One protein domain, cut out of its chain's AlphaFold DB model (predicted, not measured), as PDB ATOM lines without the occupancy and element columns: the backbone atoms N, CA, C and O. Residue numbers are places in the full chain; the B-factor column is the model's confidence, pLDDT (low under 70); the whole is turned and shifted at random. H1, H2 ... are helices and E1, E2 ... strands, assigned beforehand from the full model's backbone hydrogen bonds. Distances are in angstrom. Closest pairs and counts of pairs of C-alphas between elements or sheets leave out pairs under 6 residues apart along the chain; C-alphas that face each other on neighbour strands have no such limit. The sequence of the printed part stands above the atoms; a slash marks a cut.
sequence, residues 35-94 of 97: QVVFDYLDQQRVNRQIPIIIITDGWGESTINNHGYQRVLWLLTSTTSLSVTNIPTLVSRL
ATOM      1  N   GLN A  35     549.892 580.884 472.384       93.31
ATOM      2  CA  GLN A  35     550.131 579.448 472.532       93.31
ATOM      3  C   GLN A  35     549.353 578.616 471.501       93.31
ATOM      4  O   GLN A  35     549.915 577.690 470.914       93.31
ATOM      5  N   VAL A  36     548.104 578.991 471.207       91.25
ATOM      6  CA  VAL A  36     547.250 578.286 470.233       91.25
ATOM      7  C   VAL A  36     547.888 578.204 468.846       91.25
ATOM      8  O   VAL A  36     547.724 577.193 468.162       91.25
ATOM      9  N   VAL A  37     548.638 579.229 468.429       92.25
ATOM     10  CA  VAL A  37     549.331 579.221 467.132       92.25
ATOM     11  C   VAL A  37     550.361 578.095 467.099       92.25
ATOM     12  O   VAL A  37     550.379 577.296 466.166       92.25
ATOM     13  N   PHE A  38     551.198 577.996 468.133       95.12
ATOM     14  CA  PHE A  38     552.256 576.990 468.193       95.12
ATOM     15  C   PHE A  38     551.699 575.582 468.398       95.12
ATOM     16  O   PHE A  38     552.171 574.653 467.742       95.12
ATOM     17  N   ASP A  39     550.672 575.427 469.238       96.12
ATOM     18  CA  ASP A  39     549.994 574.145 469.449       96.12
ATOM     19  C   ASP A  39     549.384 573.623 468.151       96.12
ATOM     20  O   ASP A  39     549.545 572.451 467.815       96.12
ATOM     21  N   TYR A  40     548.727 574.494 467.378       95.31
ATOM     22  CA  TYR A  40     548.160 574.115 466.091       95.31
ATOM     23  C   TYR A  40     549.244 573.647 465.112       95.31
ATOM     24  O   TYR A  40     549.101 572.599 464.482       95.31
ATOM     25  N   LEU A  41     550.350 574.387 464.997       96.06
ATOM     26  CA  LEU A  41     551.440 574.018 464.094       96.06
ATOM     27  C   LEU A  41     552.089 572.682 464.485       96.06
ATOM     28  O   LEU A  41     552.402 571.876 463.606       96.06
ATOM     29  N   ASP A  42     552.282 572.425 465.781       97.62
ATOM     30  CA  ASP A  42     552.810 571.148 466.276       97.62
ATOM     31  C   ASP A  42     551.837 569.986 466.009       97.62
ATOM     32  O   ASP A  42     552.238 568.965 465.444       97.62
ATOM     33  N   GLN A  43     550.538 570.176 466.278       97.94
ATOM     34  CA  GLN A  43     549.487 569.188 465.990       97.94
ATOM     35  C   GLN A  43     549.416 568.825 464.502       97.94
ATOM     36  O   GLN A  43     549.252 567.654 464.154       97.94
ATOM     37  N   GLN A  44     549.574 569.812 463.617       97.81
ATOM     38  CA  GLN A  44     549.606 569.600 462.169       97.81
ATOM     39  C   GLN A  44     550.968 569.100 461.655       97.81
ATOM     40  O   GLN A  44     551.119 568.865 460.457       97.81
ATOM     41  N   ARG A  45     551.960 568.912 462.540       97.00
ATOM     42  CA  ARG A  45     553.336 568.501 462.211       97.00
ATOM     43  C   ARG A  45     553.970 569.371 461.128       97.00
ATOM     44  O   ARG A  45     554.667 568.874 460.238       97.00
ATOM     45  N   VAL A  46     553.722 570.675 461.197       97.31
ATOM     46  CA  VAL A  46     554.319 571.637 460.272       97.31
ATOM     47  C   VAL A  46     555.840 571.630 460.446       97.31
ATOM     48  O   VAL A  46     556.376 571.417 461.534       97.31
ATOM     49  N   ASN A  47     556.573 571.811 459.347       96.62
ATOM     50  CA  ASN A  47     558.032 571.816 459.394       96.62
ATOM     51  C   ASN A  47     558.538 572.971 460.285       96.62
ATOM     52  O   ASN A  47     558.248 574.132 460.020       96.62
ATOM     53  N   ARG A  48     559.358 572.668 461.297       95.00
ATOM     54  CA  ARG A  48     559.891 573.643 462.273       95.00
ATOM     55  C   ARG A  48     560.816 574.714 461.688       95.00
ATOM     56  O   ARG A  48     561.102 575.707 462.353       95.00
ATOM     57  N   GLN A  49     561.281 574.529 460.454       93.88
ATOM     58  CA  GLN A  49     562.158 575.470 459.754       93.88
ATOM     59  C   GLN A  49     561.403 576.529 458.939       93.88
ATOM     60  O   GLN A  49     562.052 577.403 458.350       93.88
ATOM     61  N   ILE A  50     560.067 576.479 458.872       93.56
ATOM     62  CA  ILE A  50     559.305 577.512 458.163       93.56
ATOM     63  C   ILE A  50     559.388 578.857 458.902       93.56
ATOM     64  O   ILE A  50     559.463 578.876 460.131       93.56
ATOM     65  N   PRO A  51     559.375 579.989 458.182       93.75
ATOM     66  CA  PRO A  51     559.189 581.288 458.808       93.75
ATOM     67  C   PRO A  51     557.740 581.448 459.292       93.75
ATOM     68  O   PRO A  51     556.798 581.126 458.568       93.75
ATOM     69  N   ILE A  52     557.573 581.986 460.498       94.31
ATOM     70  CA  ILE A  52     556.281 582.339 461.093       94.31
ATOM     71  C   ILE A  52     556.264 583.852 461.297       94.31
ATOM     72  O   ILE A  52     557.197 584.403 461.879       94.31
ATOM     73  N   ILE A  53     555.205 584.513 460.835       94.38
ATOM     74  CA  ILE A  53     554.971 585.939 461.076       94.38
ATOM     75  C   ILE A  53     553.701 586.065 461.909       94.38
ATOM     76  O   ILE A  53     552.643 585.596 461.494       94.38
ATOM     77  N   ILE A  54     553.812 586.698 463.075       92.44
ATOM     78  CA  ILE A  54     552.684 587.008 463.956       92.44
ATOM     79  C   ILE A  54     552.516 588.521 463.974       92.44
ATOM     80  O   ILE A  54     553.419 589.234 464.404       92.44
ATOM     81  N   ILE A  55     551.364 589.005 463.515       92.44
ATOM     82  CA  ILE A  55     550.999 590.423 463.578       92.44
ATOM     83  C   ILE A  55     550.160 590.623 464.836       92.44
ATOM     84  O   ILE A  55     549.141 589.957 465.005       92.44
ATOM     85  N   THR A  56     550.607 591.494 465.734       89.56
ATOM     86  CA  THR A  56     549.972 591.692 467.043       89.56
ATOM     87  C   THR A  56     550.188 593.118 467.542       89.56
ATOM     88  O   THR A  56     551.130 593.793 467.131       89.56
ATOM     89  N   ASP A  57     549.346 593.580 468.461       88.88
ATOM     90  CA  ASP A  57     549.577 594.824 469.201       88.88
ATOM     91  C   ASP A  57     550.674 594.678 470.275       88.88
ATOM     92  O   ASP A  57     551.111 595.677 470.847       88.88
ATOM     93  N   GLY A  58     551.156 593.452 470.500       88.75
ATOM     94  CA  GLY A  58     552.227 593.106 471.428       88.75
ATOM     95  C   GLY A  58     551.726 592.518 472.740       88.75
ATOM     96  O   GLY A  58     552.532 591.979 473.494       88.75
ATOM     97  N   TRP A  59     550.422 592.539 473.010       86.44
ATOM     98  CA  TRP A  59     549.875 592.145 474.303       86.44
ATOM     99  C   TRP A  59     549.277 590.730 474.267       86.44
ATOM    100  O   TRP A  59     548.490 590.390 473.391       86.44
ATOM    101  N   GLY A  60     549.661 589.884 475.220       86.06
ATOM    102  CA  GLY A  60     549.248 588.481 475.294       86.06
ATOM    103  C   GLY A  60     549.963 587.757 476.432       86.06
ATOM    104  O   GLY A  60     550.246 588.350 477.475       86.06
ATOM    105  N   GLU A  61     550.282 586.479 476.250       89.88
ATOM    106  CA  GLU A  61     551.037 585.705 477.235       89.88
ATOM    107  C   GLU A  61     552.474 586.222 477.383       89.88
ATOM    108  O   GLU A  61     553.107 586.646 476.412       89.88
ATOM    109  N   SER A  62     553.018 586.164 478.602       90.81
ATOM    110  CA  SER A  62     554.438 586.445 478.847       90.81
ATOM    111  C   SER A  62     555.334 585.229 478.626       90.81
ATOM    112  O   SER A  62     556.527 585.371 478.342       90.81
ATOM    113  N   THR A  63     554.746 584.037 478.724       93.00
ATOM    114  CA  THR A  63     555.419 582.751 478.564       93.00
ATOM    115  C   THR A  63     554.661 581.857 477.595       93.00
ATOM    116  O   THR A  63     553.465 581.639 477.781       93.00
ATOM    117  N   ILE A  64     555.365 581.288 476.619       94.12
ATOM    118  CA  ILE A  64     554.825 580.315 475.659       94.12
ATOM    119  C   ILE A  64     555.774 579.130 475.458       94.12
ATOM    120  O   ILE A  64     556.983 579.236 475.661       94.12
ATOM    121  N   ASN A  65     555.240 578.004 475.006       95.94
ATOM    122  CA  ASN A  65     556.001 576.909 474.424       95.94
ATOM    123  C   ASN A  65     555.888 576.990 472.897       95.94
ATOM    124  O   ASN A  65     554.831 576.718 472.330       95.94
ATOM    125  N   ASN A  66     556.985 577.345 472.227       95.31
ATOM    126  CA  ASN A  66     557.028 577.451 470.771       95.31
ATOM    127  C   ASN A  66     557.281 576.112 470.065       95.31
ATOM    128  O   ASN A  66     557.569 576.137 468.876       95.31
ATOM    129  N   HIS A  67     557.277 574.965 470.753       96.50
ATOM    130  CA  HIS A  67     557.472 573.623 470.170       96.50
ATOM    131  C   HIS A  67     558.702 573.482 469.247       96.50
ATOM    132  O   HIS A  67     558.727 572.664 468.324       96.50
ATOM    133  N   GLY A  68     559.743 574.288 469.480       95.56
ATOM    134  CA  GLY A  68     560.962 574.309 468.666       95.56
ATOM    135  C   GLY A  68     560.883 575.138 467.377       95.56
ATOM    136  O   GLY A  68     561.820 575.093 466.581       95.56
ATOM    137  N   TYR A  69     559.819 575.915 467.158       95.56
ATOM    138  CA  TYR A  69     559.740 576.900 466.075       95.56
ATOM    139  C   TYR A  69     560.622 578.119 466.388       95.56
ATOM    140  O   TYR A  69     560.255 578.993 467.170       95.56
ATOM    141  N   GLN A  70     561.802 578.185 465.771       91.69
ATOM    142  CA  GLN A  70     562.808 579.217 466.068       91.69
ATOM    143  C   GLN A  70     562.714 580.458 465.167       91.69
ATOM    144  O   GLN A  70     563.247 581.511 465.505       91.69
ATOM    145  N   ARG A  71     562.053 580.355 464.008       93.88
ATOM    146  CA  ARG A  71     561.995 581.424 462.997       93.88
ATOM    147  C   ARG A  71     560.702 582.228 463.105       93.88
ATOM    148  O   ARG A  71     559.888 582.219 462.185       93.88
ATOM    149  N   VAL A  72     560.521 582.900 464.241       94.38
ATOM    150  CA  VAL A  72     559.319 583.692 464.537       94.38
ATOM    151  C   VAL A  72     559.634 585.185 464.465       94.38
ATOM    152  O   VAL A  72     560.461 585.686 465.229       94.38
ATOM    153  N   LEU A  73     558.954 585.884 463.555       94.56
ATOM    154  CA  LEU A  73     558.915 587.340 463.478       94.56
ATOM    155  C   LEU A  73     557.618 587.845 464.115       94.56
ATOM    156  O   LEU A  73     556.523 587.546 463.639       94.56
ATOM    157  N   TRP A  74     557.758 588.657 465.154       94.38
ATOM    158  CA  TRP A  74     556.668 589.404 465.763       94.38
ATOM    159  C   TRP A  74     556.615 590.788 465.133       94.38
ATOM    160  O   TRP A  74     557.549 591.577 465.282       94.38
ATOM    161  N   LEU A  75     555.543 591.064 464.403       94.38
ATOM    162  CA  LEU A  75     555.318 592.332 463.733       94.38
ATOM    163  C   LEU A  75     554.314 593.155 464.543       94.38
ATOM    164  O   LEU A  75     553.115 592.879 464.540       94.38
ATOM    165  N   LEU A  76     554.832 594.143 465.267       92.88
ATOM    166  CA  LEU A  76     554.056 594.960 466.186       92.88
ATOM    167  C   LEU A  76     553.321 596.077 465.446       92.88
ATOM    168  O   LEU A  76     553.938 596.848 464.710       92.88
ATOM    169  N   THR A  77     552.015 596.184 465.679       90.62
ATOM    170  CA  THR A  77     551.156 597.265 465.160       90.62
ATOM    171  C   THR A  77     551.048 598.449 466.122       90.62
ATOM    172  O   THR A  77     550.426 599.453 465.794       90.62
ATOM    173  N   SER A  78     551.623 598.336 467.323       85.31
ATOM    174  CA  SER A  78     551.573 599.365 468.359       85.31
ATOM    175  C   SER A  78     552.968 599.725 468.876       85.31
ATOM    176  O   SER A  78     553.975 599.066 468.587       85.31
ATOM    177  N   THR A  79     553.041 600.790 469.674       87.06
ATOM    178  CA  THR A  79     554.269 601.206 470.367       87.06
ATOM    179  C   THR A  79     554.596 600.330 471.578       87.06
ATOM    180  O   THR A  79     555.716 600.394 472.085       87.06
ATOM    181  N   THR A  80     553.662 599.482 472.013       84.12
ATOM    182  CA  THR A  80     553.827 598.569 473.150       84.12
ATOM    183  C   THR A  80     554.930 597.549 472.872       84.12
ATOM    184  O   THR A  80     555.179 597.171 471.727       84.12
ATOM    185  N   SER A  81     555.617 597.106 473.922       90.75
ATOM    186  CA  SER A  81     556.550 595.981 473.840       90.75
ATOM    187  C   SER A  81     555.799 594.657 473.702       90.75
ATOM    188  O   SER A  81     554.699 594.502 474.229       90.75
ATOM    189  N   LEU A  82     556.424 593.683 473.040       92.62
ATOM    190  CA  LEU A  82     555.931 592.308 473.026       92.62
ATOM    191  C   LEU A  82     555.917 591.736 474.456       92.62
ATOM    192  O   LEU A  82     556.913 591.845 475.170       92.62
ATOM    193  N   SER A  83     554.809 591.113 474.857       91.88
ATOM    194  CA  SER A  83     554.636 590.526 476.189       91.88
ATOM    195  C   SER A  83     555.469 589.264 476.399       91.88
ATOM    196  O   SER A  83     555.908 589.014 477.519       91.88
ATOM    197  N   VAL A  84     555.688 588.471 475.344       93.75
ATOM    198  CA  VAL A  84     556.456 587.220 475.384       93.75
ATOM    199  C   VAL A  84     557.921 587.506 475.704       93.75
ATOM    200  O   VAL A  84     558.578 588.273 475.007       93.75
ATOM    201  N   THR A  85     558.446 586.840 476.731       93.81
ATOM    202  CA  THR A  85     559.814 587.062 477.235       93.81
ATOM    203  C   THR A  85     560.644 585.787 477.375       93.81
ATOM    204  O   THR A  85     561.857 585.867 477.550       93.81
ATOM    205  N   ASN A  86     560.029 584.603 477.303       94.19
ATOM    206  CA  ASN A  86     560.685 583.340 477.658       94.19
ATOM    207  C   ASN A  86     561.323 582.577 476.485       94.19
ATOM    208  O   ASN A  86     561.897 581.510 476.703       94.19
ATOM    209  N   ILE A  87     561.210 583.083 475.257       88.75
ATOM    210  CA  ILE A  87     561.831 582.489 474.070       88.75
ATOM    211  C   ILE A  87     562.616 583.551 473.289       88.75
ATOM    212  O   ILE A  87     562.266 584.728 473.351       88.75
ATOM    213  N   PRO A  88     563.652 583.171 472.519       84.12
ATOM    214  CA  PRO A  88     564.281 584.084 471.571       84.12
ATOM    215  C   PRO A  88     563.274 584.545 470.510       84.12
ATOM    216  O   PRO A  88     562.617 583.720 469.874       84.12
ATOM    217  N   THR A  89     563.172 585.856 470.296       81.62
ATOM    218  CA  THR A  89     562.214 586.452 469.354       81.62
ATOM    219  C   THR A  89     562.872 587.501 468.474       81.62
ATOM    220  O   THR A  89     563.629 588.334 468.970       81.62
ATOM    221  N   LEU A  90     562.512 587.525 467.189       93.19
ATOM    222  CA  LEU A  90     562.742 588.688 466.339       93.19
ATOM    223  C   LEU A  90     561.502 589.580 466.396       93.19
ATOM    224  O   LEU A  90     560.399 589.114 466.112       93.19
ATOM    225  N   VAL A  91     561.681 590.849 466.750       94.69
ATOM    226  CA  VAL A  91     560.587 591.820 466.865       94.69
ATOM    227  C   VAL A  91     560.849 592.966 465.898       94.69
ATOM    228  O   VAL A  91     561.932 593.547 465.902       94.69
ATOM    229  N   SER A  92     559.857 593.283 465.076       94.25
ATOM    230  CA  SER A  92     559.833 594.467 464.220       94.25
ATOM    231  C   SER A  92     558.539 595.235 464.460       94.25
ATOM    232  O   SER A  92     557.573 594.682 464.985       94.25
ATOM    233  N   ARG A  93     558.504 596.508 464.079       92.31
ATOM    234  CA  ARG A  93     557.321 597.359 464.197       92.31
ATOM    235  C   ARG A  93     556.902 597.836 462.812       92.31
ATOM    236  O   ARG A  93     557.755 598.132 461.980       92.31
ATOM    237  N   LEU A  94     555.598 597.878 462.566       86.31
ATOM    238  CA  LEU A  94     555.048 598.563 461.403       86.31
ATOM    239  C   LEU A  94     555.130 600.066 461.660       86.31
ATOM    240  O   LEU A  94     554.516 600.563 462.601       86.31
TER     241      LEU A  94
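What this domain is: This is residues 35 to 94 of the 97 residues of an uncharacterized protein of Lactobacillus coleohominis DSM 14060 (UniProt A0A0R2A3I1). With little regular structure, this is a small three-stranded parallel sheet, E1, E2, E3 in that order, with the long loops 57 to 71 and 77 to 89 arching over one face and the short helix H1 beyond the end where the strands begin. The printed part has 60 residues, 23 of them in named elements, ordered H1, E1, E2, E3, of mixed class. It is compact, radius of gyration of the C-alphas 11.2 A, yet elongated, 34 by 20 by 17 A.

Where its parts are: Find C-alpha 35 at (550.131, 579.448, 472.532); from there H1 runs to residue 43, 12.2 A. E1 is residues 52 to 56, 12.8 A; E2 is 72 to 76, 12.5 A; E3 is 90 to 93, 10.4 A, ending at (557.321, 597.359, 464.197).

How they stand to each other: E1 and E2 are parallel at 22 degrees; look at N 73 and O 52, 2.8 A. E2 and E3 are parallel at 22 degrees; look at N 74 and O 90, 2.8 A. H1 is not on the sheet, and is apart from E2 and E3; in H1 every O i to N i+4 pair is within hydrogen-bond range.

The domain as a whole: The farthest C-alphas, Arg 45 and Thr 79, are 33.7 A apart. The links E1 to E2 and E2 to E3 are long. The printed part has no cut, and no printed residue is under pLDDT 70.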